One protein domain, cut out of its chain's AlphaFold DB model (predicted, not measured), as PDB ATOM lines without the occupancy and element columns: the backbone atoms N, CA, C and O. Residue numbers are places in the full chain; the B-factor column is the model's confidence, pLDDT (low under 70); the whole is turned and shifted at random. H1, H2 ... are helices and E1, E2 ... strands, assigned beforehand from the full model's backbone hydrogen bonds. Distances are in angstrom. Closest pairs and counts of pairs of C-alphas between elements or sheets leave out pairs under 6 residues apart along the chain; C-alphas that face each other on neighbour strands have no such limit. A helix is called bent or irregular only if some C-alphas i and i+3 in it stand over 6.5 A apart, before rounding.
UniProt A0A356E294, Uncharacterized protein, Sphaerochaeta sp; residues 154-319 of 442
ATOM      1  N   MET A 154     224.962 234.627 124.156       63.12
ATOM      2  CA  MET A 154     225.362 233.231 124.395       63.12
ATOM      3  C   MET A 154     224.866 232.225 123.344       63.12
ATOM      4  O   MET A 154     225.231 231.059 123.412       63.12
ATOM      5  N   ALA A 155     224.071 232.643 122.356       62.97
ATOM      6  CA  ALA A 155     223.622 231.775 121.272       62.97
ATOM      7  C   ALA A 155     224.779 231.274 120.388       62.97
ATOM      8  O   ALA A 155     224.783 230.103 120.009       62.97
ATOM      9  N   SER A 156     225.767 232.124 120.076       64.50
ATOM     10  CA  SER A 156     226.917 231.741 119.240       64.50
ATOM     11  C   SER A 156     227.865 230.792 119.979       64.50
ATOM     12  O   SER A 156     228.243 229.754 119.438       64.50
ATOM     13  N   GLU A 157     228.179 231.098 121.241       70.00
ATOM     14  CA  GLU A 157     228.912 230.205 122.147       70.00
ATOM     15  C   GLU A 157     228.184 228.870 122.294       70.00
ATOM     16  O   GLU A 157     228.785 227.820 122.071       70.00
ATOM     17  N   ALA A 158     226.892 228.901 122.636       74.94
ATOM     18  CA  ALA A 158     226.105 227.697 122.825       74.94
ATOM     19  C   ALA A 158     226.121 226.839 121.562       74.94
ATOM     20  O   ALA A 158     226.349 225.637 121.650       74.94
ATOM     21  N   ALA A 159     225.953 227.431 120.379       80.94
ATOM     22  CA  ALA A 159     226.018 226.698 119.120       80.94
ATOM     23  C   ALA A 159     227.401 226.061 118.884       80.94
ATOM     24  O   ALA A 159     227.478 224.868 118.580       80.94
ATOM     25  N   ALA A 160     228.487 226.820 119.061       84.19
ATOM     26  CA  ALA A 160     229.845 226.336 118.827       84.19
ATOM     27  C   ALA A 160     230.257 225.245 119.829       84.19
ATOM     28  O   ALA A 160     230.704 224.172 119.423       84.19
ATOM     29  N   TYR A 161     230.051 225.478 121.129       89.31
ATOM     30  CA  TYR A 161     230.413 224.528 122.184       89.31
ATOM     31  C   TYR A 161     229.550 223.276 122.133       89.31
ATOM     32  O   TYR A 161     230.085 222.173 122.215       89.31
ATOM     33  N   THR A 162     228.236 223.400 121.920       91.69
ATOM     34  CA  THR A 162     227.384 222.208 121.782       91.69
ATOM     35  C   THR A 162     227.761 221.385 120.559       91.69
ATOM     36  O   THR A 162     227.797 220.162 120.656       91.69
ATOM     37  N   SER A 163     228.109 222.021 119.434       93.12
ATOM     38  CA  SER A 163     228.597 221.307 118.251       93.12
ATOM     39  C   SER A 163     229.908 220.571 118.524       93.12
ATOM     40  O   SER A 163     230.026 219.387 118.207       93.12
ATOM     41  N   ALA A 164     230.884 221.246 119.139       94.38
ATOM     42  CA  ALA A 164     232.181 220.659 119.461       94.38
ATOM     43  C   ALA A 164     232.051 219.489 120.451       94.38
ATOM     44  O   ALA A 164     232.611 218.417 120.225       94.38
ATOM     45  N   VAL A 165     231.243 219.654 121.500       96.25
ATOM     46  CA  VAL A 165     230.994 218.617 122.510       96.25
ATOM     47  C   VAL A 165     230.220 217.443 121.922       96.25
ATOM     48  O   VAL A 165     230.544 216.299 122.232       96.25
ATOM     49  N   ALA A 166     229.240 217.684 121.045       97.25
ATOM     50  CA  ALA A 166     228.524 216.611 120.361       97.25
ATOM     51  C   ALA A 166     229.466 215.767 119.491       97.25
ATOM     52  O   ALA A 166     229.460 214.542 119.601       97.25
ATOM     53  N   LYS A 167     230.342 216.413 118.707       96.69
ATOM     54  CA  LYS A 167     231.381 215.723 117.925       96.69
ATOM     55  C   LYS A 167     232.317 214.917 118.825       96.69
ATOM     56  O   LYS A 167     232.563 213.747 118.555       96.69
ATOM     57  N   ALA A 168     232.794 215.501 119.925       96.69
ATOM     58  CA  ALA A 168     233.648 214.793 120.876       96.69
ATOM     59  C   ALA A 168     232.931 213.573 121.488       96.69
ATOM     60  O   ALA A 168     233.493 212.481 121.535       96.69
ATOM     61  N   TYR A 169     231.663 213.718 121.876       97.94
ATOM     62  CA  TYR A 169     230.842 212.630 122.412       97.94
ATOM     63  C   TYR A 169     230.650 211.478 121.416       97.94
ATOM     64  O   TYR A 169     230.649 210.306 121.805       97.94
ATOM     65  N   GLU A 170     230.503 211.778 120.125       97.31
ATOM     66  CA  GLU A 170     230.382 210.752 119.087       97.31
ATOM     67  C   GLU A 170     231.614 209.847 119.022       97.31
ATOM     68  O   GLU A 170     231.445 208.632 118.883       97.31
ATOM     69  N   THR A 171     232.809 210.418 119.219       96.06
ATOM     70  CA  THR A 171     234.090 209.693 119.196       96.06
ATOM     71  C   THR A 171     234.347 208.821 120.425       96.06
ATOM     72  O   THR A 171     235.215 207.948 120.378       96.06
ATOM     73  N   LEU A 172     233.592 209.003 121.514       96.75
ATOM     74  CA  LEU A 172     233.768 208.197 122.720       96.75
ATOM     75  C   LEU A 172     233.361 206.728 122.481       96.75
ATOM     76  O   LEU A 172     232.324 206.460 121.862       96.75
ATOM     77  N   PRO A 173     234.099 205.754 123.040       96.44
ATOM     78  CA  PRO A 173     233.657 204.367 123.142       96.44
ATOM     79  C   PRO A 173     232.274 204.244 123.795       96.44
ATOM     80  O   PRO A 173     231.953 204.957 124.743       96.44
ATOM     81  N   ALA A 174     231.446 203.300 123.335       95.75
ATOM     82  CA  ALA A 174     230.061 203.161 123.806       95.75
ATOM     83  C   ALA A 174     229.937 202.974 125.332       95.75
ATOM     84  O   ALA A 174     229.007 203.494 125.942       95.75
ATOM     85  N   ASN A 175     230.888 202.277 125.957       95.56
ATOM     86  CA  ASN A 175     230.947 202.073 127.408       95.56
ATOM     87  C   ASN A 175     231.405 203.314 128.193       95.56
ATOM     88  O   ASN A 175     231.253 203.344 129.410       95.56
ATOM     89  N   GLN A 176     231.961 204.316 127.513       95.75
ATOM     90  CA  GLN A 176     232.420 205.574 128.099       95.75
ATOM     91  C   GLN A 176     231.430 206.723 127.901       95.75
ATOM     92  O   GLN A 176     231.618 207.768 128.506       95.75
ATOM     93  N   LYS A 177     230.381 206.542 127.088       97.44
ATOM     94  CA  LYS A 177     229.347 207.557 126.829       97.44
ATOM     95  C   LYS A 177     228.446 207.869 128.036       97.44
ATOM     96  O   LYS A 177     228.105 209.035 128.220       97.44
ATOM     97  N   PRO A 178     228.015 206.896 128.863       98.12
ATOM     98  CA  PRO A 178     227.167 207.209 130.008       98.12
ATOM     99  C   PRO A 178     227.889 208.072 131.055       98.12
ATOM    100  O   PRO A 178     228.955 207.700 131.549       98.12
ATOM    101  N   GLY A 179     227.279 209.200 131.424       97.81
ATOM    102  CA  GLY A 179     227.807 210.150 132.404       97.81
ATOM    103  C   GLY A 179     229.063 210.901 131.954       97.81
ATOM    104  O   GLY A 179     229.818 211.361 132.805       97.81
ATOM    105  N   SER A 180     229.321 210.996 130.648       98.25
ATOM    106  CA  SER A 180     230.549 211.580 130.110       98.25
ATOM    107  C   SER A 180     230.506 213.094 129.932       98.25
ATOM    108  O   SER A 180     231.572 213.695 129.828       98.25
ATOM    109  N   ILE A 181     229.319 213.707 129.866       98.50
ATOM    110  CA  ILE A 181     229.130 215.146 129.619       98.50
ATOM    111  C   ILE A 181     228.704 215.848 130.904       98.50
ATOM    112  O   ILE A 181     227.704 215.474 131.511       98.50
ATOM    113  N   GLY A 182     229.409 216.905 131.289       96.44
ATOM    114  CA  GLY A 182     229.092 217.720 132.455       96.44
ATOM    115  C   GLY A 182     229.012 219.203 132.129       96.44
ATOM    116  O   GLY A 182     229.509 219.664 131.098       96.44
ATOM    117  N   PHE A 183     228.418 219.945 133.057       94.62
ATOM    118  CA  PHE A 183     228.354 221.399 133.021       94.62
ATOM    119  C   PHE A 183     228.792 221.968 134.362       94.62
ATOM    120  O   PHE A 183     228.435 221.429 135.408       94.62
ATOM    121  N   VAL A 184     229.508 223.085 134.329       92.00
ATOM    122  CA  VAL A 184     229.773 223.920 135.505       92.00
ATOM    123  C   VAL A 184     229.495 225.373 135.155       92.00
ATOM    124  O   VAL A 184     229.718 225.801 134.021       92.00
ATOM    125  N   THR A 185     228.993 226.125 136.125       85.88
ATOM    126  CA  THR A 185     228.518 227.493 135.909       85.88
ATOM    127  C   THR A 185     229.053 228.469 136.938       85.88
ATOM    128  O   THR A 185     229.402 228.103 138.059       85.88
ATOM    129  N   MET A 186     229.111 229.749 136.581       81.12
ATOM    130  CA  MET A 186     229.206 230.797 137.592       81.12
ATOM    131  C   MET A 186     227.989 230.752 138.538       81.12
ATOM    132  O   MET A 186     226.921 230.252 138.164       81.12
ATOM    133  N   PRO A 187     228.119 231.267 139.773       77.50
ATOM    134  CA  PRO A 187     226.990 231.344 140.686       77.50
ATOM    135  C   PRO A 187     225.861 232.201 140.080       77.50
ATOM    136  O   PRO A 187     226.153 233.284 139.565       77.50
ATOM    137  N   PRO A 188     224.578 231.799 140.192       73.88
ATOM    138  CA  PRO A 188     223.453 232.559 139.634       73.88
ATOM    139  C   PRO A 188     223.344 233.991 140.166       73.88
ATOM    140  O   PRO A 188     222.892 234.876 139.453       73.88
ATOM    141  N   ALA A 189     223.763 234.224 141.413       71.00
ATOM    142  CA  ALA A 189     223.774 235.561 142.012       71.00
ATOM    143  C   ALA A 189     224.843 236.478 141.404       71.00
ATOM    144  O   ALA A 189     224.782 237.691 141.580       71.00
ATOM    145  N   TRP A 190     225.844 235.899 140.741       72.06
ATOM    146  CA  TRP A 190     226.813 236.649 139.963       72.06
ATOM    147  C   TRP A 190     226.316 236.704 138.532       72.06
ATOM    148  O   TRP A 190     225.872 237.761 138.124       72.06
ATOM    149  N   GLN A 191     226.319 235.587 137.808       74.69
ATOM    150  CA  GLN A 191     226.152 235.540 136.352       74.69
ATOM    151  C   GLN A 191     224.908 234.724 135.967       74.69
ATOM    152  O   GLN A 191     225.022 233.594 135.477       74.69
ATOM    153  N   PRO A 192     223.692 235.243 136.187       73.44
ATOM    154  CA  PRO A 192     222.482 234.464 135.959       73.44
ATOM    155  C   PRO A 192     222.301 234.066 134.482       73.44
ATOM    156  O   PRO A 192     221.802 232.982 134.194       73.44
ATOM    157  N   ASN A 193     222.772 234.875 133.532       73.19
ATOM    158  CA  ASN A 193     222.661 234.549 132.105       73.19
ATOM    159  C   ASN A 193     223.547 233.368 131.684       73.19
ATOM    160  O   ASN A 193     223.151 232.591 130.817       73.19
ATOM    161  N   GLN A 194     224.683 233.152 132.357       77.81
ATOM    162  CA  GLN A 194     225.520 231.969 132.125       77.81
ATOM    163  C   GLN A 194     224.814 230.673 132.544       77.81
ATOM    164  O   GLN A 194     224.948 229.652 131.873       77.81
ATOM    165  N   VAL A 195     223.997 230.722 133.601       79.06
ATOM    166  CA  VAL A 195     223.168 229.585 134.032       79.06
ATOM    167  C   VAL A 195     222.126 229.250 132.963       79.06
ATOM    168  O   VAL A 195     221.957 228.084 132.602       79.06
ATOM    169  N   SER A 196     221.446 230.269 132.432       78.44
ATOM    170  CA  SER A 196     220.446 230.106 131.369       78.44
ATOM    171  C   SER A 196     221.064 229.571 130.073       78.44
ATOM    172  O   SER A 196     220.457 228.737 129.403       78.44
ATOM    173  N   ALA A 197     222.296 229.964 129.746       80.38
ATOM    174  CA  ALA A 197     223.011 229.413 128.598       80.38
ATOM    175  C   ALA A 197     223.459 227.963 128.790       80.38
ATOM    176  O   ALA A 197     223.350 227.180 127.848       80.38
ATOM    177  N   CYS A 198     223.902 227.564 129.989       86.00
ATOM    178  CA  CYS A 198     224.152 226.149 130.285       86.00
ATOM    179  C   CYS A 198     222.899 225.298 130.043       86.00
ATOM    180  O   CYS A 198     222.994 224.230 129.440       86.00
ATOM    181  N   GLU A 199     221.725 225.786 130.455       86.81
ATOM    182  CA  GLU A 199     220.461 225.099 130.182       86.81
ATOM    183  C   GLU A 199     220.167 225.031 128.679       86.81
ATOM    184  O   GLU A 199     219.838 223.961 128.171       86.81
ATOM    185  N   ALA A 200     220.332 226.135 127.945       86.19
ATOM    186  CA  ALA A 200     220.143 226.142 126.496       86.19
ATOM    187  C   ALA A 200     221.071 225.132 125.799       86.19
ATOM    188  O   ALA A 200     220.610 224.339 124.980       86.19
ATOM    189  N   MET A 201     222.353 225.090 126.177       90.56
ATOM    190  CA  MET A 201     223.325 224.134 125.640       90.56
ATOM    191  C   MET A 201     222.935 222.685 125.930       90.56
ATOM    192  O   MET A 201     222.950 221.841 125.032       90.56
ATOM    193  N   TYR A 202     222.539 222.399 127.170       93.12
ATOM    194  CA  TYR A 202     222.025 221.094 127.571       93.12
ATOM    195  C   TYR A 202     220.821 220.670 126.712       93.12
ATOM    196  O   TYR A 202     220.808 219.567 126.154       93.12
ATOM    197  N   GLN A 203     219.845 221.563 126.522       91.31
ATOM    198  CA  GLN A 203     218.678 221.289 125.684       91.31
ATOM    199  C   GLN A 203     219.061 221.090 124.214       91.31
ATOM    200  O   GLN A 203     218.537 220.177 123.578       91.31
ATOM    201  N   THR A 204     219.991 221.870 123.661       93.12
ATOM    202  CA  THR A 204     220.474 221.697 122.284       93.12
ATOM    203  C   THR A 204     221.161 220.343 122.086       93.12
ATOM    204  O   THR A 204     220.860 219.649 121.114       93.12
ATOM    205  N   LEU A 205     222.025 219.909 123.012       96.00
ATOM    206  CA  LEU A 205     222.660 218.583 122.952       96.00
ATOM    207  C   LEU A 205     221.612 217.463 122.933       96.00
ATOM    208  O   LEU A 205     221.675 216.547 122.112       96.00
ATOM    209  N   LYS A 206     220.602 217.564 123.795       95.56
ATOM    210  CA  LYS A 206     219.537 216.566 123.895       95.56
ATOM    211  C   LYS A 206     218.596 216.565 122.688       95.56
ATOM    212  O   LYS A 206     218.229 215.510 122.175       95.56
ATOM    213  N   THR A 207     218.164 217.740 122.242       94.31
ATOM    214  CA  THR A 207     217.077 217.873 121.260       94.31
ATOM    215  C   THR A 207     217.574 217.937 119.824       94.31
ATOM    216  O   THR A 207     216.999 217.259 118.971       94.31
ATOM    217  N   THR A 208     218.640 218.687 119.550       95.38
ATOM    218  CA  THR A 208     219.221 218.835 118.209       95.38
ATOM    219  C   THR A 208     220.174 217.686 117.913       95.38
ATOM    220  O   THR A 208     219.981 216.982 116.926       95.38
ATOM    221  N   TYR A 209     221.141 217.439 118.801       96.94
ATOM    222  CA  TYR A 209     222.165 216.398 118.615       96.94
ATOM    223  C   TYR A 209     221.736 215.006 119.102       96.94
ATOM    224  O   TYR A 209     222.488 214.047 118.971       96.94
ATOM    225  N   LYS A 210     220.513 214.871 119.638       97.44
ATOM    226  CA  LYS A 210     219.921 213.591 120.076       97.44
ATOM    227  C   LYS A 210     220.773 212.831 121.101       97.44
ATOM    228  O   LYS A 210     220.707 211.604 121.175       97.44
ATOM    229  N   ILE A 211     221.546 213.549 121.916       98.00
ATOM    230  CA  ILE A 211     222.335 212.947 122.989       98.00
ATOM    231  C   ILE A 211     221.380 212.455 124.089       98.00
ATOM    232  O   ILE A 211     220.546 213.230 124.569       98.00
ATOM    233  N   PRO A 212     221.454 211.172 124.486       97.56
ATOM    234  CA  PRO A 212     220.545 210.613 125.478       97.56
ATOM    235  C   PRO A 212     220.804 211.206 126.866       97.56
ATOM    236  O   PRO A 212     221.935 211.532 127.213       97.56
ATOM    237  N   GLU A 213     219.764 211.257 127.703       96.31
ATOM    238  CA  GLU A 213     219.855 211.740 129.093       96.31
ATOM    239  C   GLU A 213     220.960 211.021 129.897       96.31
ATOM    240  O   GLU A 213     221.616 211.615 130.747       96.31
ATOM    241  N   THR A 214     221.204 209.742 129.603       97.31
ATOM    242  CA  THR A 214     222.232 208.930 130.267       97.31
ATOM    243  C   THR A 214     223.657 209.405 129.998       97.31
ATOM    244  O   THR A 214     224.555 209.013 130.737       97.31
ATOM    245  N   ALA A 215     223.891 210.234 128.978       98.25
ATOM    246  CA  ALA A 215     225.205 210.803 128.688       98.25
ATOM    247  C   ALA A 215     225.628 211.883 129.695       98.25
ATOM    248  O   ALA A 215     226.813 212.197 129.789       98.25
ATOM    249  N   PHE A 216     224.687 212.455 130.451       98.31
ATOM    250  CA  PHE A 216     224.965 213.589 131.325       98.31
ATOM    251  C   PHE A 216     225.360 213.141 132.741       98.31
ATOM    252  O   PHE A 216     224.659 212.368 133.398       98.31
ATOM    253  N   ALA A 217     226.488 213.665 133.218       96.81
ATOM    254  CA  ALA A 217     227.024 213.512 134.564       96.81
ATOM    255  C   ALA A 217     226.119 214.236 135.566       96.81
ATOM    256  O   ALA A 217     226.260 215.440 135.777       96.81
ATOM    257  N   THR A 218     225.158 213.503 136.129       96.06
ATOM    258  CA  THR A 218     224.056 214.032 136.954       96.06
ATOM    259  C   THR A 218     224.056 213.482 138.382       96.06
ATOM    260  O   THR A 218     223.202 213.853 139.191       96.06
ATOM    261  N   ASN A 219     225.028 212.634 138.741       95.12
ATOM    262  CA  ASN A 219     225.135 212.113 140.101       95.12
ATOM    263  C   ASN A 219     225.419 213.261 141.073       95.12
ATOM    264  O   ASN A 219     226.337 214.052 140.861       95.12
ATOM    265  N   GLY A 220     224.629 213.336 142.147       91.31
ATOM    266  CA  GLY A 220     224.734 214.404 143.143       91.31
ATOM    267  C   GLY A 220     224.143 215.749 142.705       91.31
ATOM    268  O   GLY A 220     224.187 216.694 143.488       91.31
ATOM    269  N   ILE A 221     223.558 215.846 141.504       93.81
ATOM    270  CA  ILE A 221     222.969 217.088 140.993       93.81
ATOM    271  C   ILE A 221     221.459 217.098 141.224       93.81
ATOM    272  O   ILE A 221     220.724 216.208 140.795       93.81
ATOM    273  N   ALA A 222     220.986 218.150 141.890       93.94
ATOM    274  CA  ALA A 222     219.567 218.373 142.120       93.94
ATOM    275  C   ALA A 222     218.852 218.865 140.851       93.94
ATOM    276  O   ALA A 222     219.442 219.499 139.975       93.94
ATOM    277  N   LYS A 223     217.541 218.626 140.784       94.31
ATOM    278  CA  LYS A 223     216.646 219.237 139.795       94.31
ATOM    279  C   LYS A 223     215.840 220.353 140.442       94.31
ATOM    280  O   LYS A 223     215.505 220.279 141.622       94.31
ATOM    281  N   ARG A 224     215.495 221.375 139.660       91.94
ATOM    282  CA  ARG A 224     214.580 222.433 140.103       91.94
ATOM    283  C   ARG A 224     213.199 221.850 140.363       91.94
ATOM    284  O   ARG A 224     212.651 221.165 139.503       91.94
ATOM    285  N   ALA A 225     212.639 222.142 141.532       94.00
ATOM    286  CA  ALA A 225     211.286 221.716 141.888       94.00
ATOM    287  C   ALA A 225     210.208 222.501 141.120       94.00
ATOM    288  O   ALA A 225     209.138 221.972 140.842       94.00
ATOM    289  N   GLU A 226     210.508 223.745 140.749       92.50
ATOM    290  CA  GLU A 226     209.593 224.673 140.087       92.50
ATOM    291  C   GLU A 226     210.309 225.473 138.993       92.50
ATOM    292  O   GLU A 226     211.541 225.490 138.923       92.50
ATOM    293  N   GLN A 227     209.534 226.130 138.127       89.94
ATOM    294  CA  GLN A 227     210.084 227.059 137.143       89.94
ATOM    295  C   GLN A 227     210.692 228.266 137.863       89.94
ATOM    296  O   GLN A 227     210.056 228.863 138.728       89.94
ATOM    297  N   GLN A 228     211.898 228.662 137.464       81.38
ATOM    298  CA  GLN A 228     212.607 229.799 138.046       81.38
ATOM    299  C   GLN A 228     212.965 230.813 136.967       81.38
ATOM    300  O   GLN A 228     213.354 230.443 135.865       81.38
ATOM    301  N   MET A 229     212.865 232.101 137.287       74.12
ATOM    302  CA  MET A 229     213.413 233.152 136.434       74.12
ATOM    303  C   MET A 229     214.895 233.321 136.755       74.12
ATOM    304  O   MET A 229     215.242 233.702 137.871       74.12
ATOM    305  N   VAL A 230     215.764 233.059 135.783       71.25
ATOM    306  CA  VAL A 230     217.213 233.220 135.923       71.25
ATOM    307  C   VAL A 230     217.687 234.174 134.831       71.25
ATOM    308  O   VAL A 230     217.578 233.885 133.641       71.25
ATOM    309  N   GLY A 231     218.127 235.370 135.230       63.03
ATOM    310  CA  GLY A 231     218.636 236.369 134.278       63.03
ATOM    311  C   GLY A 231     217.557 236.890 133.325       63.03
ATOM    312  O   GLY A 231     217.815 237.187 132.169       63.03
ATOM    313  N   GLY A 232     216.301 236.925 133.777       64.62
ATOM    314  CA  GLY A 232     215.165 237.290 132.924       64.62
ATOM    315  C   GLY A 232     214.695 236.181 131.973       64.62
ATOM    316  O   GLY A 232     213.697 236.379 131.287       64.62
ATOM    317  N   THR A 233     215.328 235.003 131.984       72.19
ATOM    318  CA  THR A 233     214.906 233.832 131.198       72.19
ATOM    319  C   THR A 233     214.200 232.801 132.089       72.19
ATOM    320  O   THR A 233     214.712 232.484 133.167       72.19
ATOM    321  N   PRO A 234     213.032 232.260 131.692       79.25
ATOM    322  CA  PRO A 234     212.389 231.178 132.428       79.25
ATOM    323  C   PRO A 234     213.152 229.859 132.239       79.25
ATOM    324  O   PRO A 234     213.299 229.369 131.121       79.25
ATOM    325  N   VAL A 235     213.591 229.260 133.343       83.50
ATOM    326  CA  VAL A 235     214.184 227.919 133.399       83.50
ATOM    327  C   VAL A 235     213.134 226.943 133.949       83.50
ATOM    328  O   VAL A 235     212.661 227.155 135.070       83.50
ATOM    329  N   PRO A 236     212.739 225.895 133.199       88.69
ATOM    330  CA  PRO A 236     211.666 224.984 133.601       88.69
ATOM    331  C   PRO A 236     211.929 224.200 134.895       88.69
ATOM    332  O   PRO A 236     213.068 223.911 135.273       88.69
ATOM    333  N   ALA A 237     210.840 223.770 135.540       92.44
ATOM    334  CA  ALA A 237     210.898 222.727 136.561       92.44
ATOM    335  C   ALA A 237     211.486 221.435 135.963       92.44
ATOM    336  O   ALA A 237     211.217 221.089 134.812       92.44
ATOM    337  N   GLY A 238     212.279 220.706 136.745       91.00
ATOM    338  CA  GLY A 238     212.961 219.489 136.299       91.00
ATOM    339  C   GLY A 238     214.319 219.712 135.623       91.00
ATOM    340  O   GLY A 238     215.041 218.731 135.429       91.00
ATOM    341  N   SER A 239     214.711 220.955 135.319       91.75
ATOM    342  CA  SER A 239     216.060 221.278 134.832       91.75
ATOM    343  C   SER A 239     217.115 221.114 135.931       91.75
ATOM    344  O   SER A 239     216.864 221.415 137.105       91.75
ATOM    345  N   TYR A 240     218.312 220.657 135.559       92.75
ATOM    346  CA  TYR A 240     219.410 220.404 136.497       92.75
ATOM    347  C   TYR A 240     219.999 221.693 137.072       92.75
ATOM    348  O   TYR A 240     220.226 222.674 136.362       92.75
ATOM    349  N   ILE A 241     220.277 221.696 138.373       91.44
ATOM    350  CA  ILE A 241     221.016 222.764 139.051       91.44
ATOM    351  C   ILE A 241     222.502 222.423 138.947       91.44
ATOM    352  O   ILE A 241     223.070 221.810 139.848       91.44
ATOM    353  N   TRP A 242     223.106 222.758 137.805       91.69
ATOM    354  CA  TRP A 242     224.510 222.455 137.536       91.69
ATOM    355  C   TRP A 242     225.443 223.046 138.606       91.69
ATOM    356  O   TRP A 242     225.165 224.140 139.113       91.69
ATOM    357  N   PRO A 243     226.538 222.344 138.957       91.88
ATOM    358  CA  PRO A 243     227.503 222.823 139.937       91.88
ATOM    359  C   PRO A 243     228.003 224.227 139.604       91.88
ATOM    360  O   PRO A 243     228.266 224.550 138.444       91.88
ATOM    361  N   SER A 244     228.161 225.051 140.637       88.88
ATOM    362  CA  SER A 244     228.712 226.391 140.499       88.88
ATOM    363  C   SER A 244     229.791 226.666 141.528       88.88
ATOM    364  O   SER A 244     229.867 225.997 142.559       88.88
ATOM    365  N   MET A 245     230.650 227.633 141.217       85.44
ATOM    366  CA  MET A 245     231.633 228.135 142.168       85.44
ATOM    367  C   MET A 245     230.924 228.694 143.409       85.44
ATOM    368  O   MET A 245     229.907 229.374 143.294       85.44
ATOM    369  N   ASP A 246     231.472 228.444 144.594       82.44
ATOM    370  CA  ASP A 246     230.985 229.078 145.811       82.44
ATOM    371  C   ASP A 246     231.393 230.560 145.836       82.44
ATOM    372  O   ASP A 246     232.553 230.918 145.617       82.44
ATOM    373  N   ILE A 247     230.419 231.428 146.110       70.12
ATOM    374  CA  ILE A 247     230.569 232.891 146.082       70.12
ATOM    375  C   ILE A 247     231.599 233.368 147.111       70.12
ATOM    376  O   ILE A 247     232.338 234.319 146.855       70.12
ATOM    377  N   THR A 248     231.650 232.709 148.272       73.94
ATOM    378  CA  THR A 248     232.461 233.148 149.414       73.94
ATOM    379  C   THR A 248     233.917 232.740 149.239       73.94
ATOM    380  O   THR A 248     234.827 233.560 149.322       73.94
ATOM    381  N   SER A 249     234.143 231.457 148.975       77.81
ATOM    382  CA  SER A 249     235.467 230.867 148.817       77.81
ATOM    383  C   SER A 249     236.064 231.102 147.432       77.81
ATOM    384  O   SER A 249     237.270 230.917 147.274       77.81
ATOM    385  N   LYS A 250     235.248 231.512 146.446       75.31
ATOM    386  CA  LYS A 250     235.629 231.664 145.032       75.31
ATOM    387  C   LYS A 250     236.251 230.379 144.469       75.31
ATOM    388  O   LYS A 250     237.205 230.427 143.695       75.31
ATOM    389  N   LYS A 251     235.738 229.223 144.904       80.44
ATOM    390  CA  LYS A 251     236.217 227.888 144.514       80.44
ATOM    391  C   LYS A 251     235.062 227.004 144.070       80.44
ATOM    392  O   LYS A 251     233.972 227.068 144.632       80.44
ATOM    393  N   LEU A 252     235.304 226.180 143.056       83.75
ATOM    394  CA  LEU A 252     234.397 225.103 142.675       83.75
ATOM    395  C   LEU A 252     234.694 223.872 143.544       83.75
ATOM    396  O   LEU A 252     235.852 223.478 143.682       83.75
ATOM    397  N   GLU A 253     233.661 223.274 144.136       78.00
ATOM    398  CA  GLU A 253     233.809 222.076 144.969       78.00
ATOM    399  C   GLU A 253     234.205 220.858 144.115       78.00
ATOM    400  O   GLU A 253     233.552 220.541 143.119       78.00
ATOM    401  N   SER A 254     235.257 220.136 144.522       77.56
ATOM    402  CA  SER A 254     235.783 218.989 143.766       77.56
ATOM    403  C   SER A 254     234.863 217.766 143.783       77.56
ATOM    404  O   SER A 254     234.936 216.926 142.889       77.56
ATOM    405  N   LYS A 255     233.959 217.679 144.767       85.62
ATOM    406  CA  LYS A 255     233.076 216.527 144.993       85.62
ATOM    407  C   LYS A 255     232.229 216.164 143.772       85.62
ATOM    408  O   LYS A 255     231.902 214.995 143.583       85.62
ATOM    409  N   TYR A 256     231.903 217.142 142.925       90.75
ATOM    410  CA  TYR A 256     231.212 216.889 141.663       90.75
ATOM    411  C   TYR A 256     231.974 215.892 140.773       90.75
ATOM    412  O   TYR A 256     231.368 214.964 140.233       90.75
ATOM    413  N   PHE A 257     233.296 216.046 140.668       92.50
ATOM    414  CA  PHE A 257     234.156 215.176 139.863       92.50
ATOM    415  C   PHE A 257     234.284 213.776 140.474       92.50
ATOM    416  O   PHE A 257     234.272 212.789 139.740       92.50
ATOM    417  N   ASP A 258     234.329 213.680 141.805       91.38
ATOM    418  CA  ASP A 258     234.379 212.398 142.523       91.38
ATOM    419  C   ASP A 258     233.077 211.600 142.355       91.38
ATOM    420  O   ASP A 258     233.089 210.382 142.179       91.38
ATOM    421  N   GLN A 259     231.933 212.289 142.372       94.31
ATOM    422  CA  GLN A 259     230.610 211.681 142.194       94.31
ATOM    423  C   GLN A 259     230.327 211.262 140.744       94.31
ATOM    424  O   GLN A 259     229.438 210.439 140.496       94.31
ATOM    425  N   ASN A 260     231.076 211.808 139.786       94.56
ATOM    426  CA  ASN A 260     230.909 211.564 138.358       94.56
ATOM    427  C   ASN A 260     232.238 211.097 137.735       94.56
ATOM    428  O   ASN A 260     232.818 211.803 136.910       94.56
ATOM    429  N   PRO A 261     232.736 209.895 138.086       93.00
ATOM    430  CA  PRO A 261     234.068 209.443 137.679       93.00
ATOM    431  C   PRO A 261     234.235 209.285 136.159       93.00
ATOM    432  O   PRO A 261     235.355 209.430 135.672       93.00
ATOM    433  N   ASN A 262     233.141 209.045 135.425       95.31
ATOM    434  CA  ASN A 262     233.118 208.893 133.963       95.31
ATOM    435  C   ASN A 262     233.112 210.224 133.191       95.31
ATOM    436  O   ASN A 262     233.190 210.201 131.961       95.31
ATOM    437  N   LEU A 263     232.995 211.360 133.890       96.50
ATOM    438  CA  LEU A 263     232.985 212.687 133.286       96.50
ATOM    439  C   LEU A 263     234.290 212.929 132.518       96.50
ATOM    440  O   LEU A 263     235.375 212.841 133.091       96.50
ATOM    441  N   GLN A 264     234.160 213.242 131.229       96.88
ATOM    442  CA  GLN A 264     235.273 213.427 130.289       96.88
ATOM    443  C   GLN A 264     235.119 214.684 129.433       96.88
ATOM    444  O   GLN A 264     236.114 215.237 128.990       96.88
ATOM    445  N   LEU A 265     233.894 215.145 129.191       98.12
ATOM    446  CA  LEU A 265     233.589 216.328 128.394       98.12
ATOM    447  C   LEU A 265     232.924 217.352 129.308       98.12
ATOM    448  O   LEU A 265     231.846 217.089 129.841       98.12
ATOM    449  N   LEU A 266     233.552 218.505 129.511       96.31
ATOM    450  CA  LEU A 266     233.039 219.537 130.407       96.31
ATOM    451  C   LEU A 266     232.816 220.848 129.669       96.31
ATOM    452  O   LEU A 266     233.753 221.450 129.148       96.31
ATOM    453  N   ILE A 267     231.574 221.319 129.696       94.38
ATOM    454  CA  ILE A 267     231.235 222.682 129.299       94.38
ATOM    455  C   ILE A 267     231.262 223.552 130.556       94.38
ATOM    456  O   ILE A 267     230.483 223.353 131.488       94.38
ATOM    457  N   SER A 268     232.170 224.517 130.590       90.31
ATOM    458  CA  SER A 268     232.370 225.426 131.712       90.31
ATOM    459  C   SER A 268     232.027 226.846 131.300       90.31
ATOM    460  O   SER A 268     232.705 227.423 130.452       90.31
ATOM    461  N   THR A 269     231.043 227.451 131.965       85.62
ATOM    462  CA  THR A 269     230.853 228.908 131.889       85.62
ATOM    463  C   THR A 269     231.720 229.674 132.890       85.62
ATOM    464  O   THR A 269     231.647 230.898 132.961       85.62
ATOM    465  N   LEU A 270     232.615 228.984 133.608       83.50
ATOM    466  CA  LEU A 270     233.682 229.588 134.407       83.50
ATOM    467  C   LEU A 270     234.923 229.887 133.556       83.50
ATOM    468  O   LEU A 270     235.300 229.064 132.712       83.50
ATOM    469  N   ALA A 271     235.599 230.997 133.888       81.50
ATOM    470  CA  ALA A 271     236.936 231.303 133.386       81.50
ATOM    471  C   ALA A 271     237.941 230.193 133.725       81.50
ATOM    472  O   ALA A 271     237.823 229.562 134.784       81.50
ATOM    473  N   TYR A 272     238.961 230.001 132.880       85.50
ATOM    474  CA  TYR A 272     240.070 229.067 133.128       85.50
ATOM    475  C   TYR A 272     240.598 229.145 134.572       85.50
ATOM    476  O   TYR A 272     240.721 228.118 135.244       85.50
ATOM    477  N   SER A 273     240.828 230.364 135.074       82.56
ATOM    478  CA  SER A 273     241.375 230.620 136.411       82.56
ATOM    479  C   SER A 273     240.534 230.038 137.555       82.56
ATOM    480  O   SER A 273     241.063 229.782 138.633       82.56
ATOM    481  N   PHE A 274     239.233 229.826 137.340       84.50
ATOM    482  CA  PHE A 274     238.319 229.275 138.342       84.50
ATOM    483  C   PHE A 274     238.146 227.760 138.218       84.50
ATOM    484  O   PHE A 274     237.971 227.087 139.233       84.50
ATOM    485  N   ILE A 275     238.199 227.214 137.000       88.62
ATOM    486  CA  ILE A 275     237.996 225.777 136.775       88.62
ATOM    487  C   ILE A 275     239.285 224.965 136.938       88.62
ATOM    488  O   ILE A 275     239.243 223.875 137.509       88.62
ATOM    489  N   ASN A 276     240.436 225.492 136.504       90.00
ATOM    490  CA  ASN A 276     241.707 224.764 136.536       90.00
ATOM    491  C   ASN A 276     242.091 224.276 137.947       90.00
ATOM    492  O   ASN A 276     242.378 223.089 138.082       90.00
ATOM    493  N   PRO A 277     242.020 225.100 139.018       89.25
ATOM    494  CA  PRO A 277     242.354 224.631 140.365       89.25
ATOM    495  C   PRO A 277     241.472 223.471 140.848       89.25
ATOM    496  O   PRO A 277     241.938 222.607 141.588       89.25
ATOM    497  N   ALA A 278     240.200 223.439 140.435       89.56
ATOM    498  CA  ALA A 278     239.272 222.381 140.815       89.56
ATOM    499  C   ALA A 278     239.554 221.073 140.059       89.56
ATOM    500  O   ALA A 278     239.512 220.003 140.664       89.56
ATOM    501  N   LEU A 279     239.898 221.160 138.770       91.94
ATOM    502  CA  LEU A 279     240.321 220.003 137.973       91.94
ATOM    503  C   LEU A 279     241.644 219.421 138.473       91.94
ATOM    504  O   LEU A 279     241.772 218.203 138.564       91.94
ATOM    505  N   ASP A 280     242.606 220.276 138.818       91.50
ATOM    506  CA  ASP A 280     243.895 219.863 139.374       91.50
ATOM    507  C   ASP A 280     243.714 219.156 140.722       91.50
ATOM    508  O   ASP A 280     244.145 218.020 140.907       91.50
ATOM    509  N   SER A 281     242.939 219.766 141.627       89.75
ATOM    510  CA  SER A 281     242.630 219.184 142.944       89.75
ATOM    511  C   SER A 281     241.899 217.840 142.848       89.75
ATOM    512  O   SER A 281     242.055 216.993 143.724       89.75
ATOM    513  N   ALA A 282     241.104 217.636 141.793       90.88
ATOM    514  CA  ALA A 282     240.410 216.380 141.515       90.88
ATOM    515  C   ALA A 282     241.244 215.384 140.680       90.88
ATOM    516  O   ALA A 282     240.746 214.311 140.337       90.88
ATOM    517  N   ASN A 283     242.491 215.725 140.326       91.81
ATOM    518  CA  ASN A 283     243.362 214.950 139.439       91.81
ATOM    519  C   ASN A 283     242.697 214.604 138.088       91.81
ATOM    520  O   ASN A 283     242.726 213.464 137.622       91.81
ATOM    521  N   LYS A 284     242.044 215.599 137.475       92.88
ATOM    522  CA  LYS A 284     241.244 215.452 136.248       92.88
ATOM    523  C   LYS A 284     241.823 216.122 135.008       92.88
ATOM    524  O   LYS A 284     241.299 215.886 133.922       92.88
ATOM    525  N   LEU A 285     242.889 216.920 135.135       91.56
ATOM    526  CA  LEU A 285     243.442 217.703 134.021       91.56
ATOM    527  C   LEU A 285     243.715 216.835 132.779       91.56
ATOM    528  O   LEU A 285     243.193 217.114 131.708       91.56
ATOM    529  N   ALA A 286     244.436 215.723 132.916       92.56
ATOM    530  CA  ALA A 286     244.781 214.870 131.772       92.56
ATOM    531  C   ALA A 286     243.654 213.927 131.297       92.56
ATOM    532  O   ALA A 286     243.855 213.169 130.354       92.56
ATOM    533  N   SER A 287     242.495 213.912 131.964       92.56
ATOM    534  CA  SER A 287     241.396 212.981 131.665       92.56
ATOM    535  C   SER A 287     240.118 213.673 131.192       92.56
ATOM    536  O   SER A 287     239.078 213.023 131.103       92.56
ATOM    537  N   MET A 288     240.156 214.988 130.976       94.50
ATOM    538  CA  MET A 288     238.980 215.778 130.631       94.50
ATOM    539  C   MET A 288     239.276 216.747 129.496       94.50
ATOM    540  O   MET A 288     240.257 217.473 129.548       94.50
ATOM    541  N   ASN A 289     238.350 216.818 128.547       96.81
ATOM    542  CA  ASN A 289     238.276 217.840 127.518       96.81
ATOM    543  C   ASN A 289     237.310 218.932 127.981       96.81
ATOM    544  O   ASN A 289     236.143 218.660 128.279       96.81
ATOM    545  N   VAL A 290     237.793 220.167 128.043       95.44
ATOM    546  CA  VAL A 290     237.093 221.284 128.674       95.44
ATOM    547  C   VAL A 290     236.942 222.442 127.696       95.44
ATOM    548  O   VAL A 290     237.920 222.927 127.131       95.44
ATOM    549  N   TRP A 291     235.710 222.919 127.549       93.75
ATOM    550  CA  TRP A 291     235.379 224.164 126.861       93.75
ATOM    551  C   TRP A 291     235.071 225.221 127.916       93.75
ATOM    552  O   TRP A 291     234.104 225.071 128.660       93.75
ATOM    553  N   VAL A 292     235.914 226.248 128.025       89.81
ATOM    554  CA  VAL A 292     235.857 227.259 129.095       89.81
ATOM    555  C   VAL A 292     235.419 228.621 128.573       89.81
ATOM    556  O   VAL A 292     235.617 228.947 127.404       89.81
ATOM    557  N   THR A 293     234.850 229.457 129.433       82.00
ATOM    558  CA  THR A 293     234.762 230.899 129.164       82.00
ATOM    559  C   THR A 293     236.034 231.584 129.644       82.00
ATOM    560  O   THR A 293     236.911 230.940 130.217       82.00
ATOM    561  N   GLY A 294     236.143 232.886 129.392       76.06
ATOM    562  CA  GLY A 294     237.346 233.665 129.653       76.06
ATOM    563  C   GLY A 294     238.528 233.247 128.775       76.06
ATOM    564  O   GLY A 294     238.714 232.086 128.418       76.06
ATOM    565  N   PHE A 295     239.368 234.213 128.442       72.94
ATOM    566  CA  PHE A 295     240.718 233.938 127.985       72.94
ATOM    567  C   PHE A 295     241.626 234.840 128.792       72.94
ATOM    568  O   PHE A 295     241.536 236.055 128.686       72.94
ATOM    569  N   ASP A 296     242.443 234.239 129.644       68.69
ATOM    570  CA  ASP A 296     243.346 234.962 130.536       68.69
ATOM    571  C   ASP A 296     244.788 235.005 129.996       68.69
ATOM    572  O   ASP A 296     245.688 235.465 130.696       68.69
ATOM    573  N   ASN A 297     245.007 234.496 128.773       75.75
ATOM    574  CA  ASN A 297     246.316 234.220 128.171       75.75
ATOM    575  C   ASN A 297     247.274 233.454 129.109       75.75
ATOM    576  O   ASN A 297     248.486 233.652 129.085       75.75
ATOM    577  N   GLU A 298     246.729 232.597 129.977       82.50
ATOM    578  CA  GLU A 298     247.527 231.858 130.954       82.50
ATOM    579  C   GLU A 298     248.332 230.764 130.239       82.50
ATOM    580  O   GLU A 298     247.740 229.949 129.519       82.50
ATOM    581  N   PRO A 299     249.655 230.664 130.471       86.25
ATOM    582  CA  PRO A 299     250.499 229.679 129.797       86.25
ATOM    583  C   PRO A 299     249.984 228.246 129.930       86.25
ATOM    584  O   PRO A 299     250.083 227.457 128.998       86.25
ATOM    585  N   ALA A 300     249.399 227.900 131.077       86.75
ATOM    586  CA  ALA A 300     248.868 226.566 131.321       86.75
ATOM    587  C   ALA A 300     247.590 226.254 130.522       86.75
ATOM    588  O   ALA A 300     247.391 225.089 130.185       86.75
ATOM    589  N   LEU A 301     246.773 227.251 130.156       90.25
ATOM    590  CA  LEU A 301     245.686 227.045 129.194       90.25
ATOM    591  C   LEU A 301     246.269 226.783 127.802       90.25
ATOM    592  O   LEU A 301     245.934 225.786 127.175       90.25
ATOM    593  N   ILE A 302     247.187 227.641 127.353       91.38
ATOM    594  CA  ILE A 302     247.754 227.613 125.994       91.38
ATOM    595  C   ILE A 302     248.560 226.335 125.739       91.38
ATOM    596  O   ILE A 302     248.404 225.685 124.707       91.38
ATOM    597  N   ASN A 303     249.405 225.947 126.695       93.44
ATOM    598  CA  ASN A 303     250.282 224.782 126.574       93.44
ATOM    599  C   ASN A 303     249.521 223.450 126.599       93.44
ATOM    600  O   ASN A 303     250.095 222.423 126.248       93.44
ATOM    601  N   ASN A 304     248.252 223.471 127.008       94.44
ATOM    602  CA  ASN A 304     247.372 222.309 127.111       94.44
ATOM    603  C   ASN A 304     246.121 222.446 126.226       94.44
ATOM    604  O   ASN A 304     245.123 221.755 126.446       94.44
ATOM    605  N   PHE A 305     246.150 223.377 125.269       95.88
ATOM    606  CA  PHE A 305     245.041 223.626 124.362       95.88
ATOM    607  C   PHE A 305     245.095 222.708 123.137       95.88
ATOM    608  O   PHE A 305     246.171 222.469 122.583       95.88
ATOM    609  N   GLY A 306     243.926 222.241 122.698       95.31
ATOM    610  CA  GLY A 306     243.718 221.471 121.480       95.31
ATOM    611  C   GLY A 306     244.558 220.204 121.476       95.31
ATOM    612  O   GLY A 306     244.300 219.288 122.261       95.31
ATOM    613  N   THR A 307     245.561 220.145 120.601       95.56
ATOM    614  CA  THR A 307     246.457 218.982 120.486       95.56
ATOM    615  C   THR A 307     247.730 219.073 121.334       95.56
ATOM    616  O   THR A 307     248.541 218.144 121.328       95.56
ATOM    617  N   LYS A 308     247.928 220.167 122.081       95.12
ATOM    618  CA  LYS A 308     249.136 220.419 122.882       95.12
ATOM    619  C   LYS A 308     249.024 219.831 124.296       95.12
ATOM    620  O   LYS A 308     247.940 219.707 124.864       95.12
ATOM    621  N   GLY A 309     250.179 219.521 124.890       94.94
ATOM    622  CA  GLY A 309     250.300 219.145 126.302       94.94
ATOM    623  C   GLY A 309     249.444 217.939 126.687       94.94
ATOM    624  O   GLY A 309     249.475 216.903 126.028       94.94
ATOM    625  N   ASN A 310     248.695 218.072 127.780       94.50
ATOM    626  CA  ASN A 310     247.743 217.052 128.235       94.50
ATOM    627  C   ASN A 310     246.357 217.164 127.565       94.50
ATOM    628  O   ASN A 310     245.457 216.411 127.935       94.50
ATOM    629  N   MET A 311     246.190 218.095 126.617       95.06
ATOM    630  CA  MET A 311     244.973 218.306 125.831       95.06
ATOM    631  C   MET A 311     243.723 218.638 126.669       95.06
ATOM    632  O   MET A 311     242.602 218.404 126.218       95.06
ATOM    633  N   THR A 312     243.872 219.196 127.878       95.56
ATOM    634  CA  THR A 312     242.719 219.508 128.740       95.56
ATOM    635  C   THR A 312     241.740 220.478 128.083       95.56
ATOM    636  O   THR A 312     240.528 220.318 128.206       95.56
ATOM    637  N   TYR A 313     242.231 221.521 127.411       95.56
ATOM    638  CA  TYR A 313     241.385 222.620 126.942       95.56
ATOM    639  C   TYR A 313     241.085 222.474 125.460       95.56
ATOM    640  O   TYR A 313     241.987 222.497 124.640       95.56
ATOM    641  N   GLN A 314     239.812 222.350 125.105       95.31
ATOM    642  CA  GLN A 314     239.361 222.144 123.721       95.31
ATOM    643  C   GLN A 314     238.579 223.338 123.166       95.31
ATOM    644  O   GLN A 314     238.211 223.369 121.994       95.31
ATOM    645  N   GLY A 315     238.317 224.340 124.002       91.88
ATOM    646  CA  GLY A 315     237.803 225.614 123.541       91.88
ATOM    647  C   GLY A 315     237.883 226.685 124.609       91.88
ATOM    648  O   GLY A 315     237.831 226.400 125.806       91.88
ATOM    649  N   SER A 316     238.023 227.920 124.152       89.50
ATOM    650  CA  SER A 316     238.057 229.110 124.989       89.50
ATOM    651  C   SER A 316     237.197 230.181 124.349       89.50
ATOM    652  O   SER A 316     237.184 230.348 123.128       89.50
ATOM    653  N   ARG A 317     236.502 230.945 125.183       84.12
ATOM    654  CA  ARG A 317     235.712 232.085 124.739       84.12
ATOM    655  C   ARG A 317     236.159 233.332 125.463       84.12
ATOM    656  O   ARG A 317     236.372 233.290 126.667       84.12
ATOM    657  N   THR A 318     236.196 234.461 124.778       82.69
ATOM    658  CA  THR A 318     236.543 235.728 125.417       82.69
ATOM    659  C   THR A 318     235.889 236.909 124.731       82.69
ATOM    660  O   THR A 318     235.436 236.807 123.590       82.69
ATOM    661  N   ALA A 319     235.819 238.027 125.440       82.94
ATOM    662  CA  ALA A 319     235.447 239.293 124.847       82.94
ATOM    663  C   ALA A 319     236.706 239.976 124.268       82.94
ATOM    664  O   ALA A 319     237.792 239.877 124.847       82.94
TER     665      ALA A 319
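This is residues 154 to 319 of the 442 residues of an uncharacterized protein of Sphaerochaeta sp (UniProt A0A356E294). A parallel sheet of four strands, E1, E4, E5 and E6, forms the middle of a three-layer body, with H1 and H2 covering one face and H4 the other. The small hairpin E2 and E3 packs on H2, away from the sheet, and long loops run to it and back, residues 208 to 227 and 236 to 254. The printed part has 166 residues, with five named helices and six named strands in the order H1 E1 H2 E2 E3 H3 E4 H4 E5 H5 E6; the large sheet's order is E1 E4 E5 E6. The class is mixed, helices and strands, with under half of the residues in named elements. The whole is compact and rounded, with a radius of gyration of the C-alphas of 14.7 A and spans of 43 by 38 by 30 A.

H1, residues 154 to 171, is on the sheet of E1, residues 181 to 184, E4, 265 to 271, E5, 289 to 293, and E6, 313 to 318, at a height over the sheet of 9.2 A. It lies over E5 and only just over E4, where 3 of its 18 C-alphas fall, and runs along the strands, at 1 degree to E5 on the local plane. E1 and E6 are the edge strands. E1 and E4 are parallel at 12 degrees, with N 182 and O 265 2.8 A apart. H2, residues 192 to 207, is on the same face as H1, over E1 and E4, at a height of 10.1 A. H1 and H2 touch, the same way at a steep tilt of 42 degrees; their closest C-alphas, Ala 158 and Met 201, are 5.3 A apart. E2, residues 228 to 230, and E3, 233 to 235, form an antiparallel hairpin, with N 228 and O 235 2.9 A apart; the closest C-alphas of H2 and E2, Pro 192 and Val 230, are 5.4 A apart. H3, residues 255 to 259, is not on the large sheet, but is near H4, residues 272 to 281. H4 is on the opposite face from H1 and H2, at a height of 9.3 A. The units E4, H4, E5 and E5, H5, E6 are strand-helix-strand units, two parallel neighbour strands with a helix between, with right-handed crossovers; H5, residues 299 to 302, only grazes the sheet. N 268 and O 291 of E4 and E5 are 2.8 A apart, and N 314 and O 290 of E6 and E5 are also 2.8 A apart. In H1, H2 and H3 every O i to N i+4 pair is within hydrogen-bond range, in H4 4 of 6 are, and H5 is too short for such a pair.

H1 begins at C-alpha 154, (225.362, 233.231, 124.395), and is 25.6 A long. E1 is 10.6 A long and H2 22.8 A. E4 is 16.1 A long and starts at C-alpha 265, (233.589, 216.328, 128.394). H4 follows it directly and is 14.2 A long; it is neither bent nor irregular, but only just, with C-alphas 274 and 277 6.5 A apart. E5 is 13.6 A long, and E6, 14.1 A long, ends at C-alpha 318, (236.543, 235.728, 125.417).

The two C-alphas farthest apart, Glu 226 and Lys 308, are 43.3 A apart. The printed part has no cut. The links H2 to E2 and E3 to H3 are long, with 20 and 19 residues. The mean pLDDT of the printed part is 88.3, and residues 154 to 156, 231 to 232 and 296 are under 70.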